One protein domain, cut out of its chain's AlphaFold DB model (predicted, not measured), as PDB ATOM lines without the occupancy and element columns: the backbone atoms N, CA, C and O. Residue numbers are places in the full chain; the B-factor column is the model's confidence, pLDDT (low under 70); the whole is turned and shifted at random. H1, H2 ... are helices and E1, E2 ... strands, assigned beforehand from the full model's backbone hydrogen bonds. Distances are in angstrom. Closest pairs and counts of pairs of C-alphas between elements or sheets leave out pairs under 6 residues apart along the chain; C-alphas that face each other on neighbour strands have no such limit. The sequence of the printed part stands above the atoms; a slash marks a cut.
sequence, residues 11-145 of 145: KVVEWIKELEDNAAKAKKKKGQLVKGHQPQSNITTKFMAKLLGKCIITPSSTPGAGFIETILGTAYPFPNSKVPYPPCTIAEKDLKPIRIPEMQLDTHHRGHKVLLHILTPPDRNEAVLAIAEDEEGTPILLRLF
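This is residues 11 to 145 of the 145 residues of an uncharacterized protein of Fusarium culmorum (UniProt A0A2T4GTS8). There is little regular structure: a small antiparallel hairpin, E1 and E2, with residues 40 to 48 of helix H2 near it, and a long stretch with no named element, residues 58 to 127, which comes back to the hairpin where residues 117 to 118 pair antiparallel with residues 132 to 133 of E1. Helix H1 sticks out with residues 11 to 25. Of 135 printed residues, 48 are in named elements, H1 H2 E1 E2 along the chain, class mixed. The whole is only just loose, close to compact, with radius of gyration of the C-alphas 17.3 A and spans 46 by 33 by 29 A.

H1, residues 11 to 28, measures 25.9 A from C-alpha 11 at (270.668, 251.505, 268.106). H2, residues 40 to 57, measures 25.8 A. E1 is residues 128 to 133, 15.4 A; E2 is residues 139 to 144, 15.7 A, ending at C-alpha 144 (254.166, 243.092, 243.992).

H1 is apart from H2, E1 and E2. The closest C-alphas of H2 and E1 are Thr 44 and Ile 131, 6.4 A. The hairpin E1 and E2 has N 130 and O 142 within hydrogen-bond range, 3.2 A. In H1 and H2 every O i to N i+4 pair is within range.

The printed part has no cut. Links H1 to H2 and H2 to E1 are long. Residues 54 to 84 and 126 have pLDDT under 70.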
ATOM      1  N   LYS A  11     272.048 251.601 268.605       76.62
ATOM      2  CA  LYS A  11     270.668 251.505 268.106       76.62
ATOM      3  C   LYS A  11     270.597 250.660 266.842       76.62
ATOM      4  O   LYS A  11     269.690 249.847 266.695       76.62
ATOM      5  N   VAL A  12     271.569 250.832 265.947       72.75
ATOM      6  CA  VAL A  12     271.658 250.062 264.700       72.75
ATOM      7  C   VAL A  12     271.937 248.592 265.007       72.75
ATOM      8  O   VAL A  12     271.280 247.715 264.452       72.75
ATOM      9  N   VAL A  13     272.854 248.308 265.935       76.00
ATOM     10  CA  VAL A  13     273.187 246.932 266.336       76.00
ATOM     11  C   VAL A  13     272.010 246.231 267.024       76.00
ATOM     12  O   VAL A  13     271.733 245.070 266.724       76.00
ATOM     13  N   GLU A  14     271.310 246.908 267.937       78.69
ATOM     14  CA  GLU A  14     270.103 246.372 268.583       78.69
ATOM     15  C   GLU A  14     269.010 246.067 267.560       78.69
ATOM     16  O   GLU A  14     268.426 244.983 267.580       78.69
ATOM     17  N   TRP A  15     268.797 246.981 266.613       74.94
ATOM     18  CA  TRP A  15     267.825 246.798 265.545       74.94
ATOM     19  C   TRP A  15     268.166 245.616 264.627       74.94
ATOM     20  O   TRP A  15     267.291 244.812 264.309       74.94
ATOM     21  N   ILE A  16     269.438 245.442 264.247       76.62
ATOM     22  CA  ILE A  16     269.882 244.281 263.455       76.62
ATOM     23  C   ILE A  16     269.613 242.972 264.205       76.62
ATOM     24  O   ILE A  16     269.070 242.038 263.614       76.62
ATOM     25  N   LYS A  17     269.923 242.906 265.505       81.00
ATOM     26  CA  LYS A  17     269.640 241.716 266.325       81.00
ATOM     27  C   LYS A  17     268.147 241.402 266.371       81.00
ATOM     28  O   LYS A  17     267.758 240.247 266.224       81.00
ATOM     29  N   GLU A  18     267.306 242.422 266.517       81.19
ATOM     30  CA  GLU A  18     265.855 242.248 266.485       81.19
ATOM     31  C   GLU A  18     265.378 241.688 265.133       81.19
ATOM     32  O   GLU A  18     264.541 240.781 265.089       81.19
ATOM     33  N   LEU A  19     265.931 242.180 264.021       77.00
ATOM     34  CA  LEU A  19     265.636 241.660 262.683       77.00
ATOM     35  C   LEU A  19     266.063 240.195 262.530       77.00
ATOM     36  O   LEU A  19     265.296 239.395 261.989       77.00
ATOM     37  N   GLU A  20     267.252 239.831 263.014       79.38
ATOM     38  CA  GLU A  20     267.752 238.451 262.995       79.38
ATOM     39  C   GLU A  20     266.862 237.516 263.820       79.38
ATOM     40  O   GLU A  20     266.449 236.458 263.330       79.38
ATOM     41  N   ASP A  21     266.486 237.931 265.030       86.25
ATOM     42  CA  ASP A  21     265.584 237.183 265.905       86.25
ATOM     43  C   ASP A  21     264.205 237.000 265.268       86.25
ATOM     44  O   ASP A  21     263.627 235.906 265.292       86.25
ATOM     45  N   ASN A  22     263.666 238.056 264.661       82.88
ATOM     46  CA  ASN A  22     262.388 238.008 263.961       82.88
ATOM     47  C   ASN A  22     262.458 237.108 262.723       82.88
ATOM     48  O   ASN A  22     261.551 236.301 262.504       82.88
ATOM     49  N   ALA A  23     263.552 237.159 261.961       80.00
ATOM     50  CA  ALA A  23     263.786 236.267 260.832       80.00
ATOM     51  C   ALA A  23     263.910 234.801 261.280       80.00
ATOM     52  O   ALA A  23     263.336 233.911 260.649       80.00
ATOM     53  N   ALA A  24     264.598 234.529 262.393       86.81
ATOM     54  CA  ALA A  24     264.705 233.191 262.968       86.81
ATOM     55  C   ALA A  24     263.339 232.665 263.442       86.81
ATOM     56  O   ALA A  24     262.977 231.520 263.157       86.81
ATOM     57  N   LYS A  25     262.537 233.507 264.107       88.25
ATOM     58  CA  LYS A  25     261.157 233.178 264.506       88.25
ATOM     59  C   LYS A  25     260.258 232.930 263.291       88.25
ATOM     60  O   LYS A  25     259.473 231.985 263.315       88.25
ATOM     61  N   ALA A  26     260.383 233.728 262.231       83.88
ATOM     62  CA  ALA A  26     259.621 233.555 260.995       83.88
ATOM     63  C   ALA A  26     259.979 232.239 260.286       83.88
ATOM     64  O   ALA A  26     259.081 231.486 259.917       83.88
ATOM     65  N   LYS A  27     261.274 231.899 260.194       86.44
ATOM     66  CA  LYS A  27     261.738 230.616 259.633       86.44
ATOM     67  C   LYS A  27     261.142 229.409 260.362       86.44
ATOM     68  O   LYS A  27     260.775 228.436 259.713       86.44
ATOM     69  N   LYS A  28     260.984 229.478 261.690       91.19
ATOM     70  CA  LYS A  28     260.345 228.411 262.487       91.19
ATOM     71  C   LYS A  28     258.856 228.216 262.170       91.19
ATOM     72  O   LYS A  28     258.321 227.148 262.443       91.19
ATOM     73  N   LYS A  29     258.185 229.229 261.615       89.38
ATOM     74  CA  LYS A  29     256.762 229.178 261.235       89.38
ATOM     75  C   LYS A  29     256.535 228.773 259.779       89.38
ATOM     76  O   LYS A  29     255.389 228.713 259.343       89.38
ATOM     77  N   LYS A  30     257.602 228.506 259.023       90.69
ATOM     78  CA  LYS A  30     257.501 228.072 257.629       90.69
ATOM     79  C   LYS A  30     256.585 226.851 257.500       90.69
ATOM     80  O   LYS A  30     256.683 225.917 258.290       90.69
ATOM     81  N   GLY A  31     255.702 226.868 256.505       91.88
ATOM     82  CA  GLY A  31     254.745 225.788 256.247       91.88
ATOM     83  C   GLY A  31     253.502 225.804 257.145       91.88
ATOM     84  O   GLY A  31     252.561 225.061 256.888       91.88
ATOM     85  N   GLN A  32     253.450 226.653 258.177       93.88
ATOM     86  CA  GLN A  32     252.221 226.839 258.948       93.88
ATOM     87  C   GLN A  32     251.208 227.633 258.127       93.88
ATOM     88  O   GLN A  32     251.591 228.539 257.385       93.88
ATOM     89  N   LEU A  33     249.922 227.316 258.300       93.38
ATOM     90  CA  LEU A  33     248.834 228.103 257.725       93.38
ATOM     91  C   LEU A  33     248.912 229.560 258.183       93.38
ATOM     92  O   LEU A  33     249.318 229.841 259.320       93.38
ATOM     93  N   VAL A  34     248.505 230.477 257.308       90.00
ATOM     94  CA  VAL A  34     248.365 231.887 257.672       90.00
ATOM     95  C   VAL A  34     247.302 232.008 258.768       90.00
ATOM     96  O   VAL A  34     246.245 231.386 258.717       90.00
ATOM     97  N   LYS A  35     247.616 232.767 259.819       87.94
ATOM     98  CA  LYS A  35     246.736 232.994 260.973       87.94
ATOM     99  C   LYS A  35     246.762 234.464 261.367       87.94
ATOM    100  O   LYS A  35     247.730 235.167 261.086       87.94
ATOM    101  N   GLY A  36     245.739 234.892 262.109       84.25
ATOM    102  CA  GLY A  36     245.698 236.226 262.718       84.25
ATOM    103  C   GLY A  36     245.320 237.342 261.743       84.25
ATOM    104  O   GLY A  36     245.812 238.463 261.883       84.25
ATOM    105  N   HIS A  37     244.467 237.031 260.763       85.88
ATOM    106  CA  HIS A  37     243.907 238.017 259.842       85.88
ATOM    107  C   HIS A  37     243.243 239.154 260.622       85.88
ATOM    108  O   HIS A  37     242.500 238.926 261.577       85.88
ATOM    109  N   GLN A  38     243.560 240.384 260.234       86.19
ATOM    110  CA  GLN A  38     242.931 241.565 260.809       86.19
ATOM    111  C   GLN A  38     241.564 241.787 260.154       86.19
ATOM    112  O   GLN A  38     241.385 241.415 258.996       86.19
ATOM    113  N   PRO A  39     240.615 242.443 260.837       88.94
ATOM    114  CA  PRO A  39     239.397 242.912 260.193       88.94
ATOM    115  C   PRO A  39     239.709 243.873 259.039       88.94
ATOM    116  O   PRO A  39     240.612 244.714 259.142       88.94
ATOM    117  N   GLN A  40     238.916 243.790 257.971       89.56
ATOM    118  CA  GLN A  40     239.057 244.590 256.751       89.56
ATOM    119  C   GLN A  40     239.095 246.100 257.035       89.56
ATOM    120  O   GLN A  40     239.945 246.818 256.506       89.56
ATOM    121  N   SER A  41     238.227 246.585 257.927       89.06
ATOM    122  CA  SER A  41     238.154 248.001 258.302       89.06
ATOM    123  C   SER A  41     239.451 248.506 258.941       89.06
ATOM    124  O   SER A  41     239.932 249.584 258.588       89.06
ATOM    125  N   ASN A  42     240.061 247.718 259.830       89.75
ATOM    126  CA  ASN A  42     241.286 248.097 260.534       89.75
ATOM    127  C   ASN A  42     242.479 248.208 259.584       89.75
ATOM    128  O   ASN A  42     243.204 249.205 259.612       89.75
ATOM    129  N   ILE A  43     242.688 247.200 258.733       87.88
ATOM    130  CA  ILE A  43     243.832 247.192 257.814       87.88
ATOM    131  C   ILE A  43     243.693 248.268 256.728       87.88
ATOM    132  O   ILE A  43     244.659 248.981 256.453       87.88
ATOM    133  N   THR A  44     242.482 248.464 256.198       88.69
ATOM    134  CA  THR A  44     242.177 249.496 255.193       88.69
ATOM    135  C   THR A  44     242.364 250.898 255.764       88.69
ATOM    136  O   THR A  44     243.075 251.710 255.175       88.69
ATOM    137  N   THR A  45     241.808 251.176 256.950       88.81
ATOM    138  CA  THR A  45     241.937 252.491 257.608       88.81
ATOM    139  C   THR A  45     243.397 252.821 257.893       88.81
ATOM    140  O   THR A  45     243.856 253.924 257.600       88.81
ATOM    141  N   LYS A  46     244.163 251.849 258.407       87.56
ATOM    142  CA  LYS A  46     245.591 252.030 258.689       87.56
ATOM    143  C   LYS A  46     246.395 252.312 257.416       87.56
ATOM    144  O   LYS A  46     247.277 253.169 257.432       87.56
ATOM    145  N   PHE A  47     246.090 251.616 256.321       85.62
ATOM    146  CA  PHE A  47     246.753 251.836 255.035       85.62
ATOM    147  C   PHE A  47     246.404 253.203 254.432       85.62
ATOM    148  O   PHE A  47     247.302 253.946 254.046       85.62
ATOM    149  N   MET A  48     245.125 253.579 254.419       84.38
ATOM    150  CA  MET A  48     244.673 254.879 253.912       84.38
ATOM    151  C   MET A  48     245.238 256.044 254.731       84.38
ATOM    152  O   MET A  48     245.683 257.032 254.153       84.38
ATOM    153  N   ALA A  49     245.306 255.915 256.060       85.00
ATOM    154  CA  ALA A  49     245.954 256.904 256.918       85.00
ATOM    155  C   ALA A  49     247.447 257.068 256.578       85.00
ATOM    156  O   ALA A  49     247.939 258.194 256.509       85.00
ATOM    157  N   LYS A  50     248.159 255.963 256.297       83.19
ATOM    158  CA  LYS A  50     249.554 256.008 255.822       83.19
ATOM    159  C   LYS A  50     249.661 256.735 254.477       83.19
ATOM    160  O   LYS A  50     250.534 257.585 254.322       83.19
ATOM    161  N   LEU A  51     248.779 256.419 253.528       78.94
ATOM    162  CA  LEU A  51     248.776 257.015 252.191       78.94
ATOM    163  C   LEU A  51     248.505 258.528 252.252       78.94
ATOM    164  O   LEU A  51     249.256 259.308 251.673       78.94
ATOM    165  N   LEU A  52     247.505 258.955 253.028       79.00
ATOM    166  CA  LEU A  52     247.191 260.371 253.245       79.00
ATOM    167  C   LEU A  52     248.318 261.115 253.970       79.00
ATOM    168  O   LEU A  52     248.702 262.203 253.545       79.00
ATOM    169  N   GLY A  53     248.883 260.525 255.028       74.38
ATOM    170  CA  GLY A  53     250.015 261.112 255.748       74.38
ATOM    171  C   GLY A  53     251.212 261.366 254.830       74.38
ATOM    172  O   GLY A  53     251.842 262.418 254.910       74.38
ATOM    173  N   LYS A  54     251.470 260.453 253.890       66.69
ATOM    174  CA  LYS A  54     252.512 260.606 252.867       66.69
ATOM    175  C   LYS A  54     252.245 261.803 251.949       66.69
ATOM    176  O   LYS A  54     253.142 262.612 251.732       66.69
ATOM    177  N   CYS A  55     251.011 261.971 251.471       60.78
ATOM    178  CA  CYS A  55     250.634 263.119 250.638       60.78
ATOM    179  C   CYS A  55     250.761 264.465 251.372       60.78
ATOM    180  O   CYS A  55     251.092 265.464 250.742       60.78
ATOM    181  N   ILE A  56     250.512 264.494 252.687       59.50
ATOM    182  CA  ILE A  56     250.582 265.720 253.500       59.50
ATOM    183  C   ILE A  56     252.033 266.085 253.846       59.50
ATOM    184  O   ILE A  56     252.404 267.253 253.782       59.50
ATOM    185  N   ILE A  57     252.855 265.100 254.218       57.47
ATOM    186  CA  ILE A  57     254.226 265.333 254.702       57.47
ATOM    187  C   ILE A  57     255.221 265.496 253.539       57.47
ATOM    188  O   ILE A  57     256.234 266.172 253.693       57.47
ATOM    189  N   THR A  58     254.929 264.932 252.361       52.06
ATOM    190  CA  THR A  58     255.773 265.068 251.160       52.06
ATOM    191  C   THR A  58     254.993 265.639 249.973       52.06
ATOM    192  O   THR A  58     254.609 264.898 249.064       52.06
ATOM    193  N   PRO A  59     254.758 266.963 249.926       43.16
ATOM    194  CA  PRO A  59     254.312 267.602 248.705       43.16
ATOM    195  C   PRO A  59     255.538 267.709 247.790       43.16
ATOM    196  O   PRO A  59     256.473 268.445 248.083       43.16
ATOM    197  N   SER A  60     255.540 266.986 246.674       41.28
ATOM    198  CA  SER A  60     256.520 267.096 245.580       41.28
ATOM    199  C   SER A  60     257.948 266.538 245.812       41.28
ATOM    200  O   SER A  60     258.715 266.952 246.677       41.28
ATOM    201  N   SER A  61     258.313 265.590 244.946       39.41
ATOM    202  CA  SER A  61     259.537 265.623 244.124       39.41
ATOM    203  C   SER A  61     260.907 265.886 244.770       39.41
ATOM    204  O   SER A  61     261.787 266.388 244.075       39.41
ATOM    205  N   THR A  62     261.145 265.550 246.039       37.91
ATOM    206  CA  THR A  62     262.488 265.681 246.636       37.91
ATOM    207  C   THR A  62     263.109 264.301 246.873       37.91
ATOM    208  O   THR A  62     262.726 263.621 247.830       37.91
ATOM    209  N   PRO A  63     264.075 263.855 246.043       40.09
ATOM    210  CA  PRO A  63     264.864 262.666 246.338       40.09
ATOM    211  C   PRO A  63     265.719 262.968 247.574       40.09
ATOM    212  O   PRO A  63     266.626 263.793 247.506       40.09
ATOM    213  N   GLY A  64     265.410 262.349 248.716       40.81
ATOM    214  CA  GLY A  64     266.218 262.498 249.936       40.81
ATOM    215  C   GLY A  64     265.462 262.773 251.236       40.81
ATOM    216  O   GLY A  64     266.083 262.738 252.292       40.81
ATOM    217  N   ALA A  65     264.136 262.948 251.226       35.88
ATOM    218  CA  ALA A  65     263.338 263.053 252.460       35.88
ATOM    219  C   ALA A  65     263.111 261.692 253.174       35.88
ATOM    220  O   ALA A  65     262.187 261.531 253.969       35.88
ATOM    221  N   GLY A  66     263.972 260.705 252.905       40.53
ATOM    222  CA  GLY A  66     263.882 259.317 253.365       40.53
ATOM    223  C   GLY A  66     264.247 259.081 254.835       40.53
ATOM    224  O   GLY A  66     264.475 257.937 255.210       40.53
ATOM    225  N   PHE A  67     264.309 260.118 255.680       33.84
ATOM    226  CA  PHE A  67     264.700 259.960 257.089       33.84
ATOM    227  C   PHE A  67     263.582 259.402 257.993       33.84
ATOM    228  O   PHE A  67     263.872 258.925 259.086       33.84
ATOM    229  N   ILE A  68     262.316 259.402 257.547       32.84
ATOM    230  CA  ILE A  68     261.208 258.695 258.236       32.84
ATOM    231  C   ILE A  68     260.690 257.497 257.419       32.84
ATOM    232  O   ILE A  68     260.076 256.582 257.971       32.84
ATOM    233  N   GLU A  69     261.034 257.409 256.130       40.62
ATOM    234  CA  GLU A  69     260.772 256.213 255.311       40.62
ATOM    235  C   GLU A  69     261.567 254.990 255.826       40.62
ATOM    236  O   GLU A  69     261.163 253.847 255.631       40.62
ATOM    237  N   THR A  70     262.603 255.221 256.645       39.59
ATOM    238  CA  THR A  70     263.386 254.185 257.340       39.59
ATOM    239  C   THR A  70     262.604 253.386 258.395       39.59
ATOM    240  O   THR A  70     263.081 252.339 258.823       39.59
ATOM    241  N   ILE A  71     261.407 253.808 258.828       37.44
ATOM    242  CA  ILE A  71     260.730 253.138 259.959       37.44
ATOM    243  C   ILE A  71     259.688 252.088 259.513       37.44
ATOM    244  O   ILE A  71     259.327 251.228 260.312       37.44
ATOM    245  N   LEU A  72     259.228 252.063 258.247       39.19
ATOM    246  CA  LEU A  72     258.102 251.185 257.845       39.19
ATOM    247  C   LEU A  72     258.140 250.564 256.423       39.19
ATOM    248  O   LEU A  72     257.127 249.985 256.010       39.19
ATOM    249  N   GLY A  73     259.242 250.624 255.664       38.09
ATOM    250  CA  GLY A  73     259.312 250.033 254.312       38.09
ATOM    251  C   GLY A  73     260.736 249.946 253.760       38.09
ATOM    252  O   GLY A  73     261.516 250.876 253.864       38.09
ATOM    253  N   THR A  74     261.131 248.774 253.278       52.78
ATOM    254  CA  THR A  74     262.510 248.381 252.958       52.78
ATOM    255  C   THR A  74     262.965 248.901 251.585       52.78
ATOM    256  O   THR A  74     262.590 248.308 250.575       52.78
ATOM    257  N   ALA A  75     263.822 249.926 251.532       45.41
ATOM    258  CA  ALA A  75     264.316 250.495 250.266       45.41
ATOM    259  C   ALA A  75     265.519 249.774 249.626       45.41
ATOM    260  O   ALA A  75     265.966 250.174 248.556       45.41
ATOM    261  N   TYR A  76     266.040 248.697 250.220       39.81
ATOM    262  CA  TYR A  76     266.986 247.837 249.516       39.81
ATOM    263  C   TYR A  76     266.611 246.372 249.724       39.81
ATOM    264  O   TYR A  76     266.445 245.948 250.874       39.81
ATOM    265  N   PRO A  77     266.530 245.558 248.652       42.34
ATOM    266  CA  PRO A  77     266.851 244.159 248.819       42.34
ATOM    267  C   PRO A  77     268.222 244.145 249.494       42.34
ATOM    268  O   PRO A  77     269.195 244.642 248.925       42.34
ATOM    269  N   PHE A  78     268.307 243.631 250.725       40.62
ATOM    270  CA  PHE A  78     269.602 243.242 251.274       40.62
ATOM    271  C   PHE A  78     270.354 242.482 250.162       40.62
ATOM    272  O   PHE A  78     269.700 241.743 249.420       40.62
ATOM    273  N   PRO A  79     271.685 242.599 250.033       40.97
ATOM    274  CA  PRO A  79     272.484 241.911 249.004       40.97
ATOM    275  C   PRO A  79     272.329 240.372 248.983       40.97
ATOM    276  O   PRO A  79     272.882 239.697 248.124       40.97
ATOM    277  N   ASN A  80     271.515 239.827 249.888       42.34
ATOM    278  CA  ASN A  80     271.105 238.435 250.001       42.34
ATOM    279  C   ASN A  80     269.666 238.200 249.495       42.34
ATOM    280  O   ASN A  80     269.042 237.200 249.862       42.34
ATOM    281  N   SER A  81     269.100 239.138 248.728       49.75
ATOM    282  CA  SER A  81     267.782 239.001 248.115       49.75
ATOM    283  C   SER A  81     267.784 237.750 247.260       49.75
ATOM    284  O   SER A  81     268.523 237.638 246.282       49.75
ATOM    285  N   LYS A  82     267.021 236.765 247.733       55.75
ATOM    286  CA  LYS A  82     266.894 235.440 247.140       55.75
ATOM    287  C   LYS A  82     266.714 235.576 245.626       55.75
ATOM    288  O   LYS A  82     265.973 236.442 245.167       55.75
ATOM    289  N   VAL A  83     267.380 234.695 244.878       59.91
ATOM    290  CA  VAL A  83     267.223 234.538 243.424       59.91
ATOM    291  C   VAL A  83     265.740 234.671 243.050       59.91
ATOM    292  O   VAL A  83     264.919 234.020 243.709       59.91
ATOM    293  N   PRO A  84     265.385 235.486 242.033       68.38
ATOM    294  CA  PRO A  84     264.008 235.632 241.588       68.38
ATOM    295  C   PRO A  84     263.371 234.261 241.389       68.38
ATOM    296  O   PRO A  84     263.956 233.371 240.765       68.38
ATOM    297  N   TYR A  85     262.188 234.064 241.961       72.38
ATOM    298  CA  TYR A  85     261.519 232.780 241.849       72.38
ATOM    299  C   TYR A  85     261.206 232.485 240.380       72.38
ATOM    300  O   TYR A  85     260.710 233.372 239.684       72.38
ATOM    301  N   PRO A  86     261.436 231.246 239.900       81.31
ATOM    302  CA  PRO A  86     261.005 230.882 238.560       81.31
ATOM    303  C   PRO A  86     259.506 231.166 238.379       81.31
ATOM    304  O   PRO A  86     258.736 230.927 239.325       81.31
ATOM    305  N   PRO A  87     259.084 231.635 237.195       84.25
ATOM    306  CA  PRO A  87     257.678 231.889 236.920       84.25
ATOM    307  C   PRO A  87     256.862 230.592 236.993       84.25
ATOM    308  O   PRO A  87     257.389 229.485 236.847       84.25
ATOM    309  N   CYS A  88     255.555 230.725 237.221       87.94
ATOM    310  CA  CYS A  88     254.635 229.609 237.039       87.94
ATOM    311  C   CYS A  88     254.510 229.309 235.538       87.94
ATOM    312  O   CYS A  88     254.225 230.212 234.759       87.94
ATOM    313  N   THR A  89     254.721 228.057 235.135       93.69
ATOM    314  CA  THR A  89     254.597 227.610 233.733       93.69
ATOM    315  C   THR A  89     253.283 226.875 233.452       93.69
ATOM    316  O   THR A  89     253.034 226.471 232.320       93.69
ATOM    317  N   ILE A  90     252.446 226.683 234.477       94.69
ATOM    318  CA  ILE A  90     251.138 226.028 234.368       94.69
ATOM    319  C   ILE A  90     250.149 227.029 233.765       94.69
ATOM    320  O   ILE A  90     250.077 228.172 234.221       94.69
ATOM    321  N   ALA A  91     249.397 226.607 232.746       95.00
ATOM    322  CA  ALA A  91     248.404 227.458 232.104       95.00
ATOM    323  C   ALA A  91     247.292 227.847 233.088       95.00
ATOM    324  O   ALA A  91     246.905 227.059 233.947       95.00
ATOM    325  N   GLU A  92     246.737 229.048 232.932       93.50
ATOM    326  CA  GLU A  92     245.754 229.613 233.866       93.50
ATOM    327  C   GLU A  92     244.539 228.701 234.107       93.50
ATOM    328  O   GLU A  92     244.073 228.553 235.239       93.50
ATOM    329  N   LYS A  93     244.051 228.055 233.042       95.38
ATOM    330  CA  LYS A  93     242.926 227.111 233.088       95.38
ATOM    331  C   LYS A  93     243.196 225.880 233.964       95.38
ATOM    332  O   LYS A  93     242.251 225.283 234.466       95.38
ATOM    333  N   ASP A  94     244.467 225.533 234.150       96.94
ATOM    334  CA  ASP A  94     244.921 224.359 234.896       96.94
ATOM    335  C   ASP A  94     245.356 224.731 236.333       96.94
ATOM    336  O   ASP A  94     245.759 223.861 237.110       96.94
ATOM    337  N   LEU A  95     245.272 226.016 236.713       96.94
ATOM    338  CA  LEU A  95     245.554 226.481 238.071       96.94
ATOM    339  C   LEU A  95     244.382 226.184 239.011       96.94
ATOM    340  O   LEU A  95     243.233 226.548 238.746       96.94
ATOM    341  N   LYS A  96     244.692 225.593 240.164       97.06
ATOM    342  CA  LYS A  96     243.714 225.296 241.214       97.06
ATOM    343  C   LYS A  96     243.417 226.547 242.048       97.06
ATOM    344  O   LYS A  96     244.355 227.243 242.422       97.06
ATOM    345  N   PRO A  97     242.158 226.864 242.372       96.50
ATOM    346  CA  PRO A  97     241.883 227.944 243.312       96.50
ATOM    347  C   PRO A  97     242.495 227.630 244.690       96.50
ATOM    348  O   PRO A  97     242.537 226.470 245.097       96.50
ATOM    349  N   ILE A  98     242.981 228.658 245.385       96.69
ATOM    350  CA  ILE A  98     243.409 228.609 246.790       96.69
ATOM    351  C   ILE A  98     242.955 229.887 247.491       96.69
ATOM    352  O   ILE A  98     243.005 230.971 246.901       96.69
ATOM    353  N   ARG A  99     242.533 229.765 248.749       95.25
ATOM    354  CA  ARG A  99     242.138 230.906 249.587       95.25
ATOM    355  C   ARG A  99     243.284 231.349 250.480       95.25
ATOM    356  O   ARG A  99     244.162 230.557 250.817       95.25
ATOM    357  N   ILE A 100     243.272 232.603 250.918       95.19
ATOM    358  CA  ILE A 100     244.338 233.158 251.759       95.19
ATOM    359  C   ILE A 100     244.512 232.374 253.076       95.19
ATOM    360  O   ILE A 100     245.663 232.091 253.427       95.19
ATOM    361  N   PRO A 101     243.445 231.958 253.794       94.19
ATOM    362  CA  PRO A 101     243.586 231.152 255.013       94.19
ATOM    363  C   PRO A 101     244.192 229.758 254.782       94.19
ATOM    364  O   PRO A 101     244.737 229.156 255.708       94.19
ATOM    365  N   GLU A 102     244.116 229.238 253.554       95.06
ATOM    366  CA  GLU A 102     244.666 227.932 253.157       95.06
ATOM    367  C   GLU A 102     246.149 228.020 252.766       95.06
ATOM    368  O   GLU A 102     246.844 227.004 252.676       95.06
ATOM    369  N   MET A 103     246.662 229.234 252.547       95.31
ATOM    370  CA  MET A 103     248.064 229.452 252.223       95.31
ATOM    371  C   MET A 103     248.954 229.157 253.433       95.31
ATOM    372  O   MET A 103     248.568 229.277 254.595       95.31
ATOM    373  N   GLN A 104     250.205 228.811 253.148       95.00
ATOM    374  CA  GLN A 104     251.237 228.547 254.144       95.00
ATOM    375  C   GLN A 104     252.339 229.612 254.085       95.00
ATOM    376  O   GLN A 104     252.661 230.144 253.020       95.00
ATOM    377  N   LEU A 105     252.924 229.916 255.244       92.19
ATOM    378  CA  LEU A 105     253.977 230.918 255.399       92.19
ATOM    379  C   LEU A 105     255.308 230.457 254.785       92.19
ATOM    380  O   LEU A 105     255.736 229.326 255.007       92.19
ATOM    381  N   ASP A 106     255.996 231.362 254.077       87.31
ATOM    382  CA  ASP A 106     257.300 231.131 253.412       87.31
ATOM    383  C   ASP A 106     257.310 229.887 252.493       87.31
ATOM    384  O   ASP A 106     258.323 229.195 252.352       87.31
ATOM    385  N   THR A 107     256.169 229.586 251.862       89.31
ATOM    386  CA  THR A 107     256.037 228.537 250.843       89.31
ATOM    387  C   THR A 107     255.515 229.096 249.521       89.31
ATOM    388  O   THR A 107     254.856 230.134 249.462       89.31
ATOM    389  N   HIS A 108     255.841 228.397 248.432       89.62
ATOM    390  CA  HIS A 108     255.352 228.727 247.098       89.62
ATOM    391  C   HIS A 108     254.093 227.937 246.778       89.62
ATOM    392  O   HIS A 108     254.098 226.711 246.839       89.62
ATOM    393  N   HIS A 109     253.068 228.642 246.312       92.44
ATOM    394  CA  HIS A 109     251.775 228.067 245.937       92.44
ATOM    395  C   HIS A 109     251.666 227.879 244.418       92.44
ATOM    396  O   HIS A 109     250.687 228.269 243.790       92.44
ATOM    397  N   ARG A 110     252.710 227.325 243.784       91.75
ATOM    398  CA  ARG A 110     252.705 227.087 242.326       91.75
ATOM    399  C   ARG A 110     251.582 226.127 241.938       91.75
ATOM    400  O   ARG A 110     251.239 225.229 242.703       91.75
ATOM    401  N   GLY A 111     251.023 226.322 240.745       94.56
ATOM    402  CA  GLY A 111     249.861 225.556 240.287       94.56
ATOM    403  C   GLY A 111     248.543 225.971 240.936       94.56
ATOM    404  O   GLY A 111     247.531 225.324 240.684       94.56
ATOM    405  N   HIS A 112     248.552 227.038 241.740       95.62
ATOM    406  CA  HIS A 112     247.353 227.609 242.329       95.62
ATOM    407  C   HIS A 112     247.132 229.051 241.868       95.62
ATOM    408  O   HIS A 112     248.069 229.732 241.444       95.62
ATOM    409  N   LYS A 113     245.885 229.513 241.962       95.50
ATOM    410  CA  LYS A 113     245.467 230.897 241.737       95.50
ATOM    411  C   LYS A 113     244.603 231.377 242.894       95.50
ATOM    412  O   LYS A 113     243.819 230.612 243.442       95.50
ATOM    413  N   VAL A 114     244.731 232.653 243.223       95.62
ATOM    414  CA  VAL A 114     243.858 233.351 244.168       95.62
ATOM    415  C   VAL A 114     243.256 234.542 243.437       95.62
ATOM    416  O   VAL A 114     243.970 235.248 242.722       95.62
ATOM    417  N   LEU A 115     241.946 234.732 243.568       96.12
ATOM    418  CA  LEU A 115     241.277 235.922 243.062       96.12
ATOM    419  C   LEU A 115     241.295 236.984 244.157       96.12
ATOM    420  O   LEU A 115     241.011 236.676 245.311       96.12
ATOM    421  N   LEU A 116     241.661 238.213 243.793       96.12
ATOM    422  CA  LEU A 116     241.799 239.318 244.733       96.12
ATOM    423  C   LEU A 116     240.949 240.512 244.300       96.12
ATOM    424  O   LEU A 116     241.018 240.941 243.146       96.12
ATOM    425  N   HIS A 117     240.212 241.088 245.245       96.06
ATOM    426  CA  HIS A 117     239.534 242.372 245.103       96.06
ATOM    427  C   HIS A 117     240.361 243.464 245.792       96.06
ATOM    428  O   HIS A 117     240.728 243.337 246.959       96.06
ATOM    429  N   ILE A 118     240.707 244.527 245.062       95.44
ATOM    430  CA  ILE A 118     241.531 245.626 245.583       95.44
ATOM    431  C   ILE A 118     240.656 246.612 246.365       95.44
ATOM    432  O   ILE A 118     239.719 247.181 245.813       95.44
ATOM    433  N   LEU A 119     241.011 246.860 247.626       92.81
ATOM    434  CA  LEU A 119     240.247 247.695 248.561       92.81
ATOM    435  C   LEU A 119     240.757 249.135 248.671       92.81
ATOM    436  O   LEU A 119     240.036 250.018 249.131       92.81
ATOM    437  N   THR A 120     242.006 249.386 248.282       89.25
ATOM    438  CA  THR A 120     242.641 250.708 248.391       89.25
ATOM    439  C   THR A 120     243.379 251.082 247.110       89.25
ATOM    440  O   THR A 120     243.917 250.193 246.447       89.25
ATOM    441  N   PRO A 121     243.524 252.382 246.793       90.38
ATOM    442  CA  PRO A 121     244.457 252.826 245.760       90.38
ATOM    443  C   PRO A 121     245.875 252.290 246.025       90.38
ATOM    444  O   PRO A 121     246.295 252.250 247.185       90.38
ATOM    445  N   PRO A 122     246.627 251.876 244.990       87.19
ATOM    446  CA  PRO A 122     247.972 251.354 245.186       87.19
ATOM    447  C   PRO A 122     248.983 252.471 245.504       87.19
ATOM    448  O   PRO A 122     249.030 253.477 244.798       87.19
ATOM    449  N   ASP A 123     249.848 252.261 246.502       83.31
ATOM    450  CA  ASP A 123     251.108 253.009 246.663       83.31
ATOM    451  C   ASP A 123     252.158 252.358 245.753       83.31
ATOM    452  O   ASP A 123     252.270 251.133 245.731       83.31
ATOM    453  N   ARG A 124     252.882 253.158 244.964       80.12
ATOM    454  CA  ARG A 124     253.823 252.685 243.931       80.12
ATOM    455  C   ARG A 124     255.270 253.132 244.157       80.12
ATOM    456  O   ARG A 124     256.086 252.975 243.258       80.12
ATOM    457  N   ASN A 125     255.597 253.706 245.316       70.56
ATOM    458  CA  ASN A 125     256.933 254.280 245.525       70.56
ATOM    459  C   ASN A 125     258.048 253.228 245.670       70.56
ATOM    460  O   ASN A 125     259.120 253.410 245.106       70.56
ATOM    461  N   GLU A 126     257.813 252.151 246.427       68.19
ATOM    462  CA  GLU A 126     258.815 251.090 246.679       68.19
ATOM    463  C   GLU A 126     258.521 249.799 245.900       68.19
ATOM    464  O   GLU A 126     259.416 249.081 245.469       68.19
ATOM    465  N   ALA A 127     257.239 249.487 245.783       70.19
ATOM    466  CA  ALA A 127     256.645 248.313 245.165       70.19
ATOM    467  C   ALA A 127     255.193 248.691 244.853       70.19
ATOM    468  O   ALA A 127     254.717 249.718 245.341       70.19
ATOM    469  N   VAL A 128     254.456 247.864 244.113       82.56
ATOM    470  CA  VAL A 128     252.999 248.046 244.053       82.56
ATOM    471  C   VAL A 128     252.405 247.455 245.332       82.56
ATOM    472  O   VAL A 128     252.346 246.235 245.498       82.56
ATOM    473  N   LEU A 129     252.018 248.336 246.256       87.12
ATOM    474  CA  LEU A 129     251.403 248.003 247.540       87.12
ATOM    475  C   LEU A 129     249.922 248.368 247.530       87.12
ATOM    476  O   LEU A 129     249.577 249.509 247.240       87.12
ATOM    477  N   ALA A 130     249.054 247.440 247.914       90.12
ATOM    478  CA  ALA A 130     247.627 247.708 248.089       90.12
ATOM    479  C   ALA A 130     247.030 246.781 249.149       90.12
ATOM    480  O   ALA A 130     247.543 245.685 249.377       90.12
ATOM    481  N   ILE A 131     245.934 247.196 249.783       93.81
ATOM    482  CA  ILE A 131     245.093 246.263 250.531       93.81
ATOM    483  C   ILE A 131     244.172 245.560 249.543       93.81
ATOM    484  O   ILE A 131     243.543 246.200 248.700       93.81
ATOM    485  N   ALA A 132     244.116 244.240 249.653       94.75
ATOM    486  CA  ALA A 132     243.259 243.389 248.852       94.75
ATOM    487  C   ALA A 132     242.591 242.339 249.738       94.75
ATOM    488  O   ALA A 132     243.079 242.060 250.832       94.75
ATOM    489  N   GLU A 133     241.515 241.738 249.261       95.69
ATOM    490  CA  GLU A 133     240.846 240.610 249.908       95.69
ATOM    491  C   GLU A 133     240.623 239.470 248.921       95.69
ATOM    492  O   GLU A 133     240.540 239.709 247.716       95.69
ATOM    493  N   ASP A 134     240.551 238.239 249.426       95.94
ATOM    494  CA  ASP A 134     240.080 237.103 248.634       95.94
ATOM    495  C   ASP A 134     238.547 237.009 248.616       95.94
ATOM    496  O   ASP A 134     237.838 237.832 249.192       95.94
ATOM    497  N   GLU A 135     238.029 235.975 247.955       93.88
ATOM    498  CA  GLU A 135     236.590 235.717 247.842       93.88
ATOM    499  C   GLU A 135     235.891 235.472 249.193       93.88
ATOM    500  O   GLU A 135     234.674 235.623 249.276       93.88
ATOM    501  N   GLU A 136     236.625 235.115 250.254       92.12
ATOM    502  CA  GLU A 136     236.071 234.969 251.608       92.12
ATOM    503  C   GLU A 136     236.124 236.272 252.419       92.12
ATOM    504  O   GLU A 136     235.711 236.300 253.580       92.12
ATOM    505  N   GLY A 137     236.622 237.361 251.825       92.94
ATOM    506  CA  GLY A 137     236.796 238.640 252.503       92.94
ATOM    507  C   GLY A 137     237.997 238.659 253.448       92.94
ATOM    508  O   GLY A 137     238.036 239.478 254.365       92.94
ATOM    509  N   THR A 138     238.976 237.764 253.266       94.81
ATOM    510  CA  THR A 138     240.203 237.742 254.069       94.81
ATOM    511  C   THR A 138     241.146 238.841 253.584       94.81
ATOM    512  O   THR A 138     241.724 238.710 252.504       94.81
ATOM    513  N   PRO A 139     241.373 239.919 254.356       93.62
ATOM    514  CA  PRO A 139     242.125 241.052 253.857       93.62
ATOM    515  C   PRO A 139     243.628 240.872 254.106       93.62
ATOM    516  O   PRO A 139     244.070 240.417 255.167       93.62
ATOM    517  N   ILE A 140     244.434 241.282 253.132       92.75
ATOM    518  CA  ILE A 140     245.895 241.223 253.160       92.75
ATOM    519  C   ILE A 140     246.521 242.498 252.600       92.75
ATOM    520  O   ILE A 140     245.918 243.235 251.823       92.75
ATOM    521  N   LEU A 141     247.782 242.725 252.967       91.56
ATOM    522  CA  LEU A 141     248.656 243.642 252.247       91.56
ATOM    523  C   LEU A 141     249.270 242.900 251.055       91.56
ATOM    524  O   LEU A 141     250.136 242.042 251.233       91.56
ATOM    525  N   LEU A 142     248.846 243.254 249.846       90.75
ATOM    526  CA  LEU A 142     249.468 242.813 248.607       90.75
ATOM    527  C   LEU A 142     250.756 243.610 248.374       90.75
ATOM    528  O   LEU A 142     250.758 244.839 248.457       90.75
ATOM    529  N   ARG A 143     251.846 242.905 248.064       88.88
ATOM    530  CA  ARG A 143     253.127 243.487 247.657       88.88
ATOM    531  C   ARG A 143     253.603 242.797 246.384       88.88
ATOM    532  O   ARG A 143     253.914 241.609 246.418       88.88
ATOM    533  N   LEU A 144     253.658 243.548 245.288       83.88
ATOM    534  CA  LEU A 144     254.166 243.092 243.992       83.88
ATOM    535  C   LEU A 144     255.468 243.829 243.665       83.88
ATOM    536  O   LEU A 144     255.513 245.058 243.767       83.88
ATOM    537  N   PHE A 145     256.495 243.061 243.298       79.69
ATOM    538  CA  PHE A 145     257.821 243.535 242.899       79.69
ATOM    539  C   PHE A 145     258.002 243.447 241.388       79.69
ATOM    540  O   PHE A 145     257.429 242.502 240.797       79.69
TER     541      PHE A 145